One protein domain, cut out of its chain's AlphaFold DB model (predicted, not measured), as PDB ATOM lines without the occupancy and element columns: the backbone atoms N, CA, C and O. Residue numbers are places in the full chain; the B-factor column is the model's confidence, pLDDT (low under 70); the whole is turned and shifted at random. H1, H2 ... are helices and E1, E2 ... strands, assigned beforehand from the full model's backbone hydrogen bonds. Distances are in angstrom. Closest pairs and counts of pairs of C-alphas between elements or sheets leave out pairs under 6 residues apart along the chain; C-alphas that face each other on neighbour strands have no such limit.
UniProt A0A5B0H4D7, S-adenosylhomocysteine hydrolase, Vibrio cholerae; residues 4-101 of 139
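AT A GLANCE: This is residues 4 to 101 of the 139 residues of the protein "S-adenosylhomocysteine hydrolase" of Vibrio cholerae (UniProt A0A5B0H4D7). Two lobes are joined by a long link: a loose cluster of five short helices, H1 to H5, and a small head made of the two-strand hairpin E1 and E2 with the short helix H6 after it. In the cluster H1 and H2 pack on H5, while H3 and H4 meet nearly at right angles. The 98 printed residues, mostly helix in class, run H1 H2 H3 H4 H5 E1 E2 H6, with one antiparallel sheet, E1 - E2. The whole is loose, with a radius of gyration of the C-alphas of 16.0 A, and elongated, spanning 45 by 29 by 21 A.

HOW THE PARTS SIT: H1, residues 4 to 11, touches residues 55 to 59 alone of H5, residues 55 to 66, at a shallow tilt of 19 degrees, the same way; the closest C-alphas, Val 5 and Leu 55, are 5.7 A apart. H2, residues 18 to 26, touches H5 at a steep tilt of 56 degrees, closest at the C-alphas of Leu 22 and Leu 61, 7.1 A. H3, residues 30 to 37, touches H4, residues 41 to 50, about perpendicular at 82 degrees; the closest C-alphas are those of Ala 31 and Ala 41, 5.0 A. E1, residues 79 to 81, and E2, residues 84 to 86, form an antiparallel hairpin, with N 86 and O 79 within hydrogen-bond range at 2.7 A. Residues 85 to 86 of E2 also pair, antiparallel, with residues 92 to 93. H6, residues 95 to 99, touches no helix. In H1 to H6 every O i to N i+4 pair is within hydrogen-bond range.

IN THESE COORDINATES: H1 begins at C-alpha 4, (-40.353, 11.140, -25.674). H4 is 14.3 A long and H5 16.4 A. H6 ends at C-alpha 99, (-40.805, -19.811, -13.517).

THE WHOLE: The C-alphas farthest apart, Lys 49 and Glu 89, are 46.3 A apart. The printed part has no cut. The link from H5 to E1, residues 67 to 78, is long. Residues 98 to 101 have pLDDT under 70.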
ATOM      1  N   LYS A   4     -39.624  12.377 -26.002       87.62
ATOM      2  CA  LYS A   4     -40.353  11.140 -25.674       87.62
ATOM      3  C   LYS A   4     -39.722   9.862 -26.243       87.62
ATOM      4  O   LYS A   4     -39.711   8.846 -25.565       87.62
ATOM      5  N   VAL A   5     -39.190   9.899 -27.471       85.75
ATOM      6  CA  VAL A   5     -38.530   8.721 -28.073       85.75
ATOM      7  C   VAL A   5     -37.240   8.385 -27.333       85.75
ATOM      8  O   VAL A   5     -36.934   7.216 -27.135       85.75
ATOM      9  N   ARG A   6     -36.480   9.401 -26.917       85.06
ATOM     10  CA  ARG A   6     -35.242   9.194 -26.159       85.06
ATOM     11  C   ARG A   6     -35.534   8.558 -24.801       85.06
ATOM     12  O   ARG A   6     -34.848   7.611 -24.439       85.06
ATOM     13  N   ASP A   7     -36.549   9.065 -24.108       86.69
ATOM     14  CA  ASP A   7     -36.938   8.581 -22.782       86.69
ATOM     15  C   ASP A   7     -37.409   7.114 -22.846       86.69
ATOM     16  O   ASP A   7     -36.994   6.295 -22.033       86.69
ATOM     17  N   GLU A   8     -38.189   6.743 -23.868       86.00
ATOM     18  CA  GLU A   8     -38.596   5.346 -24.100       86.00
ATOM     19  C   GLU A   8     -37.413   4.412 -24.332       86.00
ATOM     20  O   GLU A   8     -37.322   3.372 -23.692       86.00
ATOM     21  N   LEU A   9     -36.472   4.782 -25.203       84.00
ATOM     22  CA  LEU A   9     -35.292   3.948 -25.429       84.00
ATOM     23  C   LEU A   9     -34.463   3.788 -24.155       84.00
ATOM     24  O   LEU A   9     -34.035   2.678 -23.849       84.00
ATOM     25  N   TYR A  10     -34.283   4.873 -23.396       84.88
ATOM     26  CA  TYR A  10     -33.547   4.844 -22.136       84.88
ATOM     27  C   TYR A  10     -34.187   3.885 -21.125       84.88
ATOM     28  O   TYR A  10     -33.480   3.072 -20.533       84.88
ATOM     29  N   ASN A  11     -35.518   3.897 -21.005       83.44
ATOM     30  CA  ASN A  11     -36.254   2.976 -20.132       83.44
ATOM     31  C   ASN A  11     -36.073   1.497 -20.524       83.44
ATOM     32  O   ASN A  11     -36.201   0.618 -19.676       83.44
ATOM     33  N   PHE A  12     -35.746   1.218 -21.788       77.81
ATOM     34  CA  PHE A  12     -35.429  -0.123 -22.285       77.81
ATOM     35  C   PHE A  12     -33.918  -0.428 -22.299       77.81
ATOM     36  O   PHE A  12     -33.511  -1.476 -22.795       77.81
ATOM     37  N   GLY A  13     -33.073   0.460 -21.762       81.69
ATOM     38  CA  GLY A  13     -31.616   0.303 -21.766       81.69
ATOM     39  C   GLY A  13     -30.981   0.449 -23.153       81.69
ATOM     40  O   GLY A  13     -29.911  -0.103 -23.401       81.69
ATOM     41  N   LEU A  14     -31.647   1.163 -24.067       83.62
ATOM     42  CA  LEU A  14     -31.241   1.323 -25.459       83.62
ATOM     43  C   LEU A  14     -30.867   2.773 -25.783       83.62
ATOM     44  O   LEU A  14     -31.410   3.750 -25.266       83.62
ATOM     45  N   HIS A  15     -29.935   2.914 -26.714       80.06
ATOM     46  CA  HIS A  15     -29.494   4.165 -27.300       80.06
ATOM     47  C   HIS A  15     -30.173   4.415 -28.648       80.06
ATOM     48  O   HIS A  15     -30.565   3.500 -29.368       80.06
ATOM     49  N   ILE A  16     -30.223   5.684 -29.053       70.06
ATOM     50  CA  ILE A  16     -30.863   6.132 -30.301       70.06
ATOM     51  C   ILE A  16     -30.401   5.379 -31.556       70.06
ATOM     52  O   ILE A  16     -31.209   5.070 -32.429       70.06
ATOM     53  N   ASN A  17     -29.109   5.066 -31.647       74.75
ATOM     54  CA  ASN A  17     -28.548   4.395 -32.818       74.75
ATOM     55  C   ASN A  17     -29.029   2.939 -32.924       74.75
ATOM     56  O   ASN A  17     -29.044   2.393 -34.022       74.75
ATOM     57  N   GLN A  18     -29.504   2.357 -31.818       83.56
ATOM     58  CA  GLN A  18     -29.959   0.974 -31.766       83.56
ATOM     59  C   GLN A  18     -31.360   0.784 -32.352       83.56
ATOM     60  O   GLN A  18     -31.705  -0.347 -32.655       83.56
ATOM     61  N   ILE A  19     -32.158   1.838 -32.603       87.81
ATOM     62  CA  ILE A  19     -33.453   1.665 -33.301       87.81
ATOM     63  C   ILE A  19     -33.238   1.012 -34.670       87.81
ATOM     64  O   ILE A  19     -33.981   0.120 -35.070       87.81
ATOM     65  N   GLN A  20     -32.211   1.454 -35.397       88.69
ATOM     66  CA  GLN A  20     -31.899   0.885 -36.699       88.69
ATOM     67  C   GLN A  20     -31.385  -0.553 -36.573       88.69
ATOM     68  O   GLN A  20     -31.745  -1.385 -37.400       88.69
ATOM     69  N   ASP A  21     -30.595  -0.846 -35.541       88.25
ATOM     70  CA  ASP A  21     -30.099  -2.199 -35.277       88.25
ATOM     71  C   ASP A  21     -31.248  -3.156 -34.937       88.25
ATOM     72  O   ASP A  21     -31.315  -4.253 -35.477       88.25
ATOM     73  N   LEU A  22     -32.209  -2.710 -34.124       88.19
ATOM     74  CA  LEU A  22     -33.428  -3.457 -33.817       88.19
ATOM     75  C   LEU A  22     -34.283  -3.693 -35.068       88.19
ATOM     76  O   LEU A  22     -34.841  -4.772 -35.237       88.19
ATOM     77  N   LEU A  23     -34.393  -2.701 -35.957       91.69
ATOM     78  CA  LEU A  23     -35.119  -2.874 -37.215       91.69
ATOM     79  C   LEU A  23     -34.445  -3.954 -38.074       91.69
ATOM     80  O   LEU A  23     -35.124  -4.835 -38.585       91.69
ATOM     81  N   LEU A  24     -33.116  -3.902 -38.201       89.12
ATOM     82  CA  LEU A  24     -32.327  -4.881 -38.957       89.12
ATOM     83  C   LEU A  24     -32.316  -6.272 -38.316       89.12
ATOM     84  O   LEU A  24     -32.082  -7.255 -39.008       89.12
ATOM     85  N   TRP A  25     -32.528  -6.354 -37.004       87.88
ATOM     86  CA  TRP A  25     -32.656  -7.618 -36.287       87.88
ATOM     87  C   TRP A  25     -33.971  -8.332 -36.611       87.88
ATOM     88  O   TRP A  25     -34.009  -9.555 -36.684       87.88
ATOM     89  N   HIS A  26     -35.050  -7.568 -36.774       90.25
ATOM     90  CA  HIS A  26     -36.410  -8.105 -36.863       90.25
ATOM     91  C   HIS A  26     -36.958  -8.249 -38.277       90.25
ATOM     92  O   HIS A  26     -37.996  -8.889 -38.429       90.25
ATOM     93  N   PHE A  27     -36.323  -7.624 -39.267       92.69
ATOM     94  CA  PHE A  27     -36.799  -7.597 -40.647       92.69
ATOM     95  C   PHE A  27     -35.625  -7.739 -41.616       92.69
ATOM     96  O   PHE A  27     -34.633  -7.007 -41.517       92.69
ATOM     97  N   ASP A  28     -35.773  -8.620 -42.602       90.06
ATOM     98  CA  ASP A  28     -34.785  -8.852 -43.657       90.06
ATOM     99  C   ASP A  28     -34.820  -7.745 -44.725       90.06
ATOM    100  O   ASP A  28     -33.844  -7.528 -45.452       90.06
ATOM    101  N   SER A  29     -35.936  -7.014 -44.830       92.81
ATOM    102  CA  SER A  29     -36.099  -5.939 -45.809       92.81
ATOM    103  C   SER A  29     -36.944  -4.765 -45.313       92.81
ATOM    104  O   SER A  29     -37.746  -4.862 -44.387       92.81
ATOM    105  N   GLU A  30     -36.799  -3.619 -45.984       93.25
ATOM    106  CA  GLU A  30     -37.659  -2.454 -45.737       93.25
ATOM    107  C   GLU A  30     -39.109  -2.695 -46.161       93.25
ATOM    108  O   GLU A  30     -39.993  -2.030 -45.634       93.25
ATOM    109  N   ALA A  31     -39.347  -3.614 -47.103       94.38
ATOM    110  CA  ALA A  31     -40.688  -4.002 -47.527       94.38
ATOM    111  C   ALA A  31     -41.402  -4.794 -46.424       94.38
ATOM    112  O   ALA A  31     -42.518  -4.449 -46.058       94.38
ATOM    113  N   GLU A  32     -40.717  -5.768 -45.827       94.75
ATOM    114  CA  GLU A  32     -41.235  -6.560 -44.706       94.75
ATOM    115  C   GLU A  32     -41.504  -5.689 -43.469       94.75
ATOM    116  O   GLU A  32     -42.565  -5.762 -42.851       94.75
ATOM    117  N   ALA A  33     -40.573  -4.787 -43.138       95.44
ATOM    118  CA  ALA A  33     -40.795  -3.812 -42.076       95.44
ATOM    119  C   ALA A  33     -42.014  -2.924 -42.375       95.44
ATOM    120  O   ALA A  33     -42.813  -2.636 -41.487       95.44
ATOM    121  N   ALA A  34     -42.159  -2.474 -43.622       96.56
ATOM    122  CA  ALA A  34     -43.268  -1.624 -44.030       96.56
ATOM    123  C   ALA A  34     -44.620  -2.337 -43.918       96.56
ATOM    124  O   ALA A  34     -45.561  -1.736 -43.407       96.56
ATOM    125  N   GLU A  35     -44.687  -3.610 -44.306       95.62
ATOM    126  CA  GLU A  35     -45.860  -4.464 -44.117       95.62
ATOM    127  C   GLU A  35     -46.229  -4.578 -42.634       95.62
ATOM    128  O   GLU A  35     -47.364  -4.291 -42.257       95.62
ATOM    129  N   TYR A  36     -45.253  -4.872 -41.768       93.38
ATOM    130  CA  TYR A  36     -45.484  -4.967 -40.325       93.38
ATOM    131  C   TYR A  36     -45.992  -3.655 -39.702       93.38
ATOM    132  O   TYR A  36     -46.855  -3.679 -38.826       93.38
ATOM    133  N   PHE A  37     -45.474  -2.503 -40.141       94.50
ATOM    134  CA  PHE A  37     -45.910  -1.193 -39.639       94.50
ATOM    135  C   PHE A  37     -47.136  -0.622 -40.365       94.50
ATOM    136  O   PHE A  37     -47.600   0.450 -39.977       94.50
ATOM    137  N   GLY A  38     -47.646  -1.284 -41.408       95.12
ATOM    138  CA  GLY A  38     -48.760  -0.783 -42.218       95.12
ATOM    139  C   GLY A  38     -48.437   0.516 -42.967       95.12
ATOM    140  O   GLY A  38     -49.273   1.416 -43.042       95.12
ATOM    141  N   VAL A  39     -47.212   0.658 -43.483       97.12
ATOM    142  CA  VAL A  39     -46.747   1.845 -44.228       97.12
ATOM    143  C   VAL A  39     -46.093   1.453 -45.555       97.12
ATOM    144  O   VAL A  39     -46.017   0.284 -45.908       97.12
ATOM    145  N   THR A  40     -45.576   2.429 -46.309       97.88
ATOM    146  CA  THR A  40     -44.780   2.153 -47.518       97.88
ATOM    147  C   THR A  40     -43.301   1.915 -47.190       97.88
ATOM    148  O   THR A  40     -42.748   2.515 -46.262       97.88
ATOM    149  N   ALA A  41     -42.605   1.124 -48.014       97.62
ATOM    150  CA  ALA A  41     -41.156   0.927 -47.892       97.62
ATOM    151  C   ALA A  41     -40.369   2.250 -47.981       97.62
ATOM    152  O   ALA A  41     -39.354   2.431 -47.304       97.62
ATOM    153  N   GLN A  42     -40.857   3.216 -48.769       97.62
ATOM    154  CA  GLN A  42     -40.250   4.545 -48.855       97.62
ATOM    155  C   GLN A  42     -40.350   5.308 -47.529       97.62
ATOM    156  O   GLN A  42     -39.405   5.998 -47.139       97.62
ATOM    157  N   THR A  43     -41.459   5.159 -46.801       97.50
ATOM    158  CA  THR A  43     -41.628   5.736 -45.464       97.50
ATOM    159  C   THR A  43     -40.579   5.180 -44.494       97.50
ATOM    160  O   THR A  43     -39.900   5.960 -43.822       97.50
ATOM    161  N   VAL A  44     -40.352   3.862 -44.497       96.81
ATOM    162  CA  VAL A  44     -39.311   3.218 -43.670       96.81
ATOM    163  C   VAL A  44     -37.910   3.720 -44.042       96.81
ATOM    164  O   VAL A  44     -37.125   4.102 -43.166       96.81
ATOM    165  N   LYS A  45     -37.600   3.812 -45.343       96.00
ATOM    166  CA  LYS A  45     -36.340   4.399 -45.836       96.00
ATOM    167  C   LYS A  45     -36.151   5.839 -45.354       96.00
ATOM    168  O   LYS A  45     -35.052   6.214 -44.936       96.00
ATOM    169  N   ASN A  46     -37.215   6.642 -45.366       95.75
ATOM    170  CA  ASN A  46     -37.183   8.025 -44.899       95.75
ATOM    171  C   ASN A  46     -36.901   8.122 -43.393       95.75
ATOM    172  O   ASN A  46     -36.104   8.977 -42.997       95.75
ATOM    173  N   TRP A  47     -37.483   7.249 -42.562       94.19
ATOM    174  CA  TRP A  47     -37.189   7.204 -41.124       94.19
ATOM    175  C   TRP A  47     -35.717   6.896 -40.856       94.19
ATOM    176  O   TRP A  47     -35.079   7.625 -40.093       94.19
ATOM    177  N   LYS A  48     -35.156   5.895 -41.554       91.56
ATOM    178  CA  LYS A  48     -33.728   5.540 -41.478       91.56
ATOM    179  C   LYS A  48     -32.837   6.716 -41.882       91.56
ATOM    180  O   LYS A  48     -31.950   7.106 -41.127       91.56
ATOM    181  N   LYS A  49     -33.105   7.321 -43.047       92.12
ATOM    182  CA  LYS A  49     -32.289   8.415 -43.602       92.12
ATOM    183  C   LYS A  49     -32.334   9.673 -42.733       92.12
ATOM    184  O   LYS A  49     -31.295  10.265 -42.462       92.12
ATOM    185  N   LYS A  50     -33.529  10.086 -42.302       91.25
ATOM    186  CA  LYS A  50     -33.737  11.331 -41.541       91.25
ATOM    187  C   LYS A  50     -33.579  11.147 -40.028       91.25
ATOM    188  O   LYS A  50     -33.686  12.126 -39.295       91.25
ATOM    189  N   ARG A  51     -33.375   9.910 -39.552       87.00
ATOM    190  CA  ARG A  51     -33.383   9.534 -38.125       87.00
ATOM    191  C   ARG A  51     -34.605  10.084 -37.378       87.00
ATOM    192  O   ARG A  51     -34.516  10.511 -36.227       87.00
ATOM    193  N   ASN A  52     -35.749  10.098 -38.059       89.75
ATOM    194  CA  ASN A  52     -36.999  10.646 -37.542       89.75
ATOM    195  C   ASN A  52     -38.031   9.531 -37.391       89.75
ATOM    196  O   ASN A  52     -38.923   9.379 -38.223       89.75
ATOM    197  N   TRP A  53     -37.848   8.726 -36.350       91.25
ATOM    198  CA  TRP A  53     -38.716   7.599 -36.043       91.25
ATOM    199  C   TRP A  53     -39.977   8.071 -35.314       91.25
ATOM    200  O   TRP A  53     -39.860   8.749 -34.287       91.25
ATOM    201  N   PRO A  54     -41.180   7.720 -35.800       94.38
ATOM    202  CA  PRO A  54     -42.404   7.944 -35.046       94.38
ATOM    203  C   PRO A  54     -42.375   7.167 -33.729       94.38
ATOM    204  O   PRO A  54     -41.939   6.017 -33.686       94.38
ATOM    205  N   LEU A  55     -42.898   7.767 -32.659       93.00
ATOM    206  CA  LEU A  55     -42.925   7.137 -31.335       93.00
ATOM    207  C   LEU A  55     -43.655   5.785 -31.340       93.00
ATOM    208  O   LEU A  55     -43.190   4.837 -30.718       93.00
ATOM    209  N   ALA A  56     -44.769   5.684 -32.070       93.88
ATOM    210  CA  ALA A  56     -45.530   4.441 -32.192       93.88
ATOM    211  C   ALA A  56     -44.708   3.309 -32.831       93.88
ATOM    212  O   ALA A  56     -44.740   2.184 -32.348       93.88
ATOM    213  N   VAL A  57     -43.913   3.622 -33.862       94.50
ATOM    214  CA  VAL A  57     -43.025   2.651 -34.523       94.50
ATOM    215  C   VAL A  57     -41.969   2.156 -33.546       94.50
ATOM    216  O   VAL A  57     -41.764   0.954 -33.444       94.50
ATOM    217  N   VAL A  58     -41.346   3.064 -32.783       93.69
ATOM    218  CA  VAL A  58     -40.351   2.694 -31.764       93.69
ATOM    219  C   VAL A  58     -40.969   1.771 -30.716       93.69
ATOM    220  O   VAL A  58     -40.405   0.721 -30.439       93.69
ATOM    221  N   ARG A  59     -42.160   2.096 -30.200       91.94
ATOM    222  CA  ARG A  59     -42.879   1.242 -29.240       91.94
ATOM    223  C   ARG A  59     -43.174  -0.145 -29.793       91.94
ATOM    224  O   ARG A  59     -42.888  -1.127 -29.122       91.94
ATOM    225  N   LEU A  60     -43.700  -0.239 -31.015       92.00
ATOM    226  CA  LEU A  60     -43.958  -1.529 -31.665       92.00
ATOM    227  C   LEU A  60     -42.670  -2.337 -31.849       92.00
ATOM    228  O   LEU A  60     -42.659  -3.540 -31.607       92.00
ATOM    229  N   LEU A  61     -41.570  -1.673 -32.208       91.31
ATOM    230  CA  LEU A  61     -40.253  -2.296 -32.315       91.31
ATOM    231  C   LEU A  61     -39.780  -2.867 -30.971       91.31
ATOM    232  O   LEU A  61     -39.297  -3.995 -30.916       91.31
ATOM    233  N   LEU A  62     -39.930  -2.092 -29.891       89.00
ATOM    234  CA  LEU A  62     -39.565  -2.495 -28.532       89.00
ATOM    235  C   LEU A  62     -40.435  -3.663 -28.051       89.00
ATOM    236  O   LEU A  62     -39.911  -4.625 -27.498       89.00
ATOM    237  N   ILE A  63     -41.741  -3.619 -28.321       87.44
ATOM    238  CA  ILE A  63     -42.695  -4.704 -28.043       87.44
ATOM    239  C   ILE A  63     -42.286  -5.981 -28.792       87.44
ATOM    240  O   ILE A  63     -42.207  -7.049 -28.181       87.44
ATOM    241  N   LYS A  64     -41.971  -5.876 -30.092       87.12
ATOM    242  CA  LYS A  64     -41.499  -7.005 -30.910       87.12
ATOM    243  C   LYS A  64     -40.164  -7.554 -30.401       87.12
ATOM    244  O   LYS A  64     -39.990  -8.765 -30.356       87.12
ATOM    245  N   HIS A  65     -39.241  -6.688 -29.977       86.50
ATOM    246  CA  HIS A  65     -37.941  -7.094 -29.437       86.50
ATOM    247  C   HIS A  65     -38.027  -7.764 -28.071       86.50
ATOM    248  O   HIS A  65     -37.313  -8.730 -27.829       86.50
ATOM    249  N   ARG A  66     -38.919  -7.285 -27.202       80.19
ATOM    250  CA  ARG A  66     -39.149  -7.871 -25.880       80.19
ATOM    251  C   ARG A  66     -39.832  -9.239 -25.949       80.19
ATOM    252  O   ARG A  66     -39.696 -10.015 -25.015       80.19
ATOM    253  N   GLY A  67     -40.599  -9.504 -27.008       74.38
ATOM    254  CA  GLY A  67     -41.466 -10.678 -27.095       74.38
ATOM    255  C   GLY A  67     -42.763 -10.484 -26.305       74.38
ATOM    256  O   GLY A  67     -42.966 -11.087 -25.258       74.38
ATOM    257  N   TYR A  68     -43.638  -9.591 -26.777       79.25
ATOM    258  CA  TYR A  68     -45.011  -9.457 -26.264       79.25
ATOM    259  C   TYR A  68     -45.963 -10.455 -26.933       79.25
ATOM    260  O   TYR A  68     -45.623 -11.048 -27.957       79.25
ATOM    261  N   LEU A  69     -47.180 -10.589 -26.396       81.56
ATOM    262  CA  LEU A  69     -48.212 -11.426 -27.006       81.56
ATOM    263  C   LEU A  69     -48.483 -10.976 -28.453       81.56
ATOM    264  O   LEU A  69     -48.779  -9.796 -28.673       81.56
ATOM    265  N   PRO A  70     -48.366 -11.873 -29.445       80.06
ATOM    266  CA  PRO A  70     -48.610 -11.523 -30.834       80.06
ATOM    267  C   PRO A  70     -50.108 -11.321 -31.082       80.06
ATOM    268  O   PRO A  70     -50.960 -11.831 -30.363       80.06
ATOM    269  N   VAL A  71     -50.444 -10.628 -32.169       81.38
ATOM    270  CA  VAL A  71     -51.838 -10.371 -32.584       81.38
ATOM    271  C   VAL A  71     -52.538 -11.592 -33.205       81.38
ATOM    272  O   VAL A  71     -53.606 -11.467 -33.802       81.38
ATOM    273  N   SER A  72     -51.937 -12.783 -33.125       82.94
ATOM    274  CA  SER A  72     -52.496 -13.989 -33.735       82.94
ATOM    275  C   SER A  72     -53.686 -14.527 -32.934       82.94
ATOM    276  O   SER A  72     -53.833 -14.278 -31.738       82.94
ATOM    277  N   LYS A  73     -54.556 -15.297 -33.601       87.69
ATOM    278  CA  LYS A  73     -55.818 -15.794 -33.022       87.69
ATOM    279  C   LYS A  73     -55.623 -16.559 -31.706       87.69
ATOM    280  O   LYS A  73     -56.473 -16.450 -30.833       87.69
ATOM    281  N   ALA A  74     -54.512 -17.281 -31.556       86.31
ATOM    282  CA  ALA A  74     -54.201 -18.055 -30.352       86.31
ATOM    283  C   ALA A  74     -54.043 -17.191 -29.085       86.31
ATOM    284  O   ALA A  74     -54.265 -17.680 -27.986       86.31
ATOM    285  N   TRP A  75     -53.698 -15.910 -29.237       88.25
ATOM    286  CA  TRP A  75     -53.431 -14.995 -28.124       88.25
ATOM    287  C   TRP A  75     -54.531 -13.951 -27.908       88.25
ATOM    288  O   TRP A  75     -54.402 -13.105 -27.029       88.25
ATOM    289  N   ARG A  76     -55.616 -14.006 -28.694       87.44
ATOM    290  CA  ARG A  76     -56.653 -12.963 -28.780       87.44
ATOM    291  C   ARG A  76     -57.229 -12.536 -27.428       87.44
ATOM    292  O   ARG A  76     -57.445 -11.347 -27.218       87.44
ATOM    293  N   ASP A  77     -57.474 -13.498 -26.543       90.75
ATOM    294  CA  ASP A  77     -58.179 -13.265 -25.278       90.75
ATOM    295  C   ASP A  77     -57.241 -13.234 -24.062       90.75
ATOM    296  O   ASP A  77     -57.684 -13.026 -22.931       90.75
ATOM    297  N   PHE A  78     -55.934 -13.382 -24.291       91.88
ATOM    298  CA  PHE A  78     -54.930 -13.185 -23.255       91.88
ATOM    299  C   PHE A  78     -54.715 -11.691 -23.006       91.88
ATOM    300  O   PHE A  78     -54.701 -10.876 -23.933       91.88
ATOM    301  N   LYS A  79     -54.525 -11.307 -21.743       89.88
ATOM    302  CA  LYS A  79     -54.342  -9.900 -21.349       89.88
ATOM    303  C   LYS A  79     -53.139  -9.775 -20.434       89.88
ATOM    304  O   LYS A  79     -52.958 -10.594 -19.551       89.88
ATOM    305  N   ILE A  80     -52.350  -8.721 -20.595       88.12
ATOM    306  CA  ILE A  80     -51.290  -8.381 -19.641       88.12
ATOM    307  C   ILE A  80     -51.724  -7.128 -18.885       88.12
ATOM    308  O   ILE A  80     -52.077  -6.126 -19.513       88.12
ATOM    309  N   ARG A  81     -51.702  -7.175 -17.550       87.88
ATOM    310  CA  ARG A  81     -51.849  -5.987 -16.693       87.88
ATOM    311  C   ARG A  81     -50.684  -5.942 -15.716       87.88
ATOM    312  O   ARG A  81     -50.543  -6.842 -14.898       87.88
ATOM    313  N   GLY A  82     -49.862  -4.900 -15.819       85.44
ATOM    314  CA  GLY A  82     -48.600  -4.846 -15.085       85.44
ATOM    315  C   GLY A  82     -47.697  -6.011 -15.493       85.44
ATOM    316  O   GLY A  82     -47.327  -6.131 -16.661       85.44
ATOM    317  N   ASP A  83     -47.386  -6.862 -14.526       81.94
ATOM    318  CA  ASP A  83     -46.559  -8.064 -14.619       81.94
ATOM    319  C   ASP A  83     -47.370  -9.375 -14.645       81.94
ATOM    320  O   ASP A  83     -46.785 -10.457 -14.688       81.94
ATOM    321  N   ILE A  84     -48.706  -9.293 -14.669       87.44
ATOM    322  CA  ILE A  84     -49.601 -10.455 -14.640       87.44
ATOM    323  C   ILE A  84     -50.160 -10.744 -16.038       87.44
ATOM    324  O   ILE A  84     -50.752  -9.869 -16.684       87.44
ATOM    325  N   LEU A  85     -50.022 -11.999 -16.474       89.88
ATOM    326  CA  LEU A  85     -50.677 -12.568 -17.648       89.88
ATOM    327  C   LEU A  85     -52.017 -13.194 -17.244       89.88
ATOM    328  O   LEU A  85     -52.071 -14.140 -16.470       89.88
ATOM    329  N   TYR A  86     -53.102 -12.696 -17.818       91.56
ATOM    330  CA  TYR A  86     -54.438 -13.250 -17.673       91.56
ATOM    331  C   TYR A  86     -54.753 -14.163 -18.849       91.56
ATOM    332  O   TYR A  86     -54.659 -13.740 -20.007       91.56
ATOM    333  N   THR A  87     -55.150 -15.396 -18.549       92.12
ATOM    334  CA  THR A  87     -55.670 -16.335 -19.545       92.12
ATOM    335  C   THR A  87     -57.123 -16.000 -19.905       92.12
ATOM    336  O   THR A  87     -57.804 -15.304 -19.143       92.12
ATOM    337  N   PRO A  88     -57.642 -16.523 -21.031       92.00
ATOM    338  CA  PRO A  88     -59.048 -16.348 -21.405       92.00
ATOM    339  C   PRO A  88     -60.025 -16.904 -20.357       92.00
ATOM    340  O   PRO A  88     -61.115 -16.371 -20.181       92.00
ATOM    341  N   GLU A  89     -59.609 -17.938 -19.618       91.44
ATOM    342  CA  GLU A  89     -60.370 -18.552 -18.519       91.44
ATOM    343  C   GLU A  89     -60.329 -17.732 -17.215       91.44
ATOM    344  O   GLU A  89     -60.917 -18.128 -16.213       91.44
ATOM    345  N   GLY A  90     -59.618 -16.598 -17.197       88.62
ATOM    346  CA  GLY A  90     -59.525 -15.716 -16.034       88.62
ATOM    347  C   GLY A  90     -58.433 -16.085 -15.029       88.62
ATOM    348  O   GLY A  90     -58.361 -15.460 -13.971       88.62
ATOM    349  N   ARG A  91     -57.550 -17.046 -15.342       89.12
ATOM    350  CA  ARG A  91     -56.388 -17.338 -14.485       89.12
ATOM    351  C   ARG A  91     -55.379 -16.202 -14.586       89.12
ATOM    352  O   ARG A  91     -55.029 -15.797 -15.691       89.12
ATOM    353  N   ALA A  92     -54.902 -15.727 -13.443       91.62
ATOM    354  CA  ALA A  92     -53.777 -14.809 -13.350       91.62
ATOM    355  C   ALA A  92     -52.487 -15.615 -13.164       91.62
ATOM    356  O   ALA A  92     -52.397 -16.411 -12.236       91.62
ATOM    357  N   LEU A  93     -51.521 -15.406 -14.053       87.88
ATOM    358  CA  LEU A  93     -50.189 -15.998 -14.013       87.88
ATOM    359  C   LEU A  93     -49.178 -14.864 -13.856       87.88
ATOM    360  O   LEU A  93     -49.046 -14.019 -14.746       87.88
ATOM    361  N   ASN A  94     -48.493 -14.818 -12.720       87.56
ATOM    362  CA  ASN A  94     -47.372 -13.907 -12.519       87.56
ATOM    363  C   ASN A  94     -46.064 -14.540 -13.044       87.56
ATOM    364  O   ASN A  94     -46.026 -15.699 -13.466       87.56
ATOM    365  N   ALA A  95     -44.971 -13.775 -13.031       79.62
ATOM    366  CA  ALA A  95     -43.675 -14.273 -13.488       79.62
ATOM    367  C   ALA A  95     -43.183 -15.492 -12.685       79.62
ATOM    368  O   ALA A  95     -42.627 -16.412 -13.272       79.62
ATOM    369  N   TYR A  96     -43.409 -15.535 -11.370       81.12
ATOM    370  CA  TYR A  96     -42.998 -16.650 -10.513       81.12
ATOM    371  C   TYR A  96     -43.777 -17.935 -10.813       81.12
ATOM    372  O   TYR A  96     -43.172 -19.005 -10.859       81.12
ATOM    373  N   ASP A  97     -45.077 -17.830 -11.099       78.50
ATOM    374  CA  ASP A  97     -45.908 -18.973 -11.494       78.50
ATOM    375  C   ASP A  97     -45.371 -19.614 -12.780       78.50
ATOM    376  O   ASP A  97     -45.307 -20.835 -12.902       78.50
ATOM    377  N   LEU A  98     -44.931 -18.780 -13.729       69.69
ATOM    378  CA  LEU A  98     -44.332 -19.229 -14.985       69.69
ATOM    379  C   LEU A  98     -42.919 -19.795 -14.799       69.69
ATOM    380  O   LEU A  98     -42.555 -20.724 -15.511       69.69
ATOM    381  N   MET A  99     -42.136 -19.277 -13.850       67.62
ATOM    382  CA  MET A  99     -40.805 -19.811 -13.517       67.62
ATOM    383  C   MET A  99     -40.881 -21.191 -12.850       67.62
ATOM    384  O   MET A  99     -39.944 -21.974 -12.963       67.62
ATOM    385  N   GLY A 100     -41.987 -21.490 -12.158       63.44
ATOM    386  CA  GLY A 100     -42.260 -22.812 -11.589       63.44
ATOM    387  C   GLY A 100     -42.674 -23.858 -12.627       63.44
ATOM    388  O   GLY A 100     -42.624 -25.055 -12.346       63.44
ATOM    389  N   LEU A 101     -43.058 -23.430 -13.835       61.06
ATOM    390  CA  LEU A 101     -43.233 -24.333 -14.961       61.06
ATOM    391  C   LEU A 101     -41.836 -24.664 -15.497       61.06
ATOM    392  O   LEU A 101     -41.213 -23.832 -16.153       61.06
TER     393      LEU A 101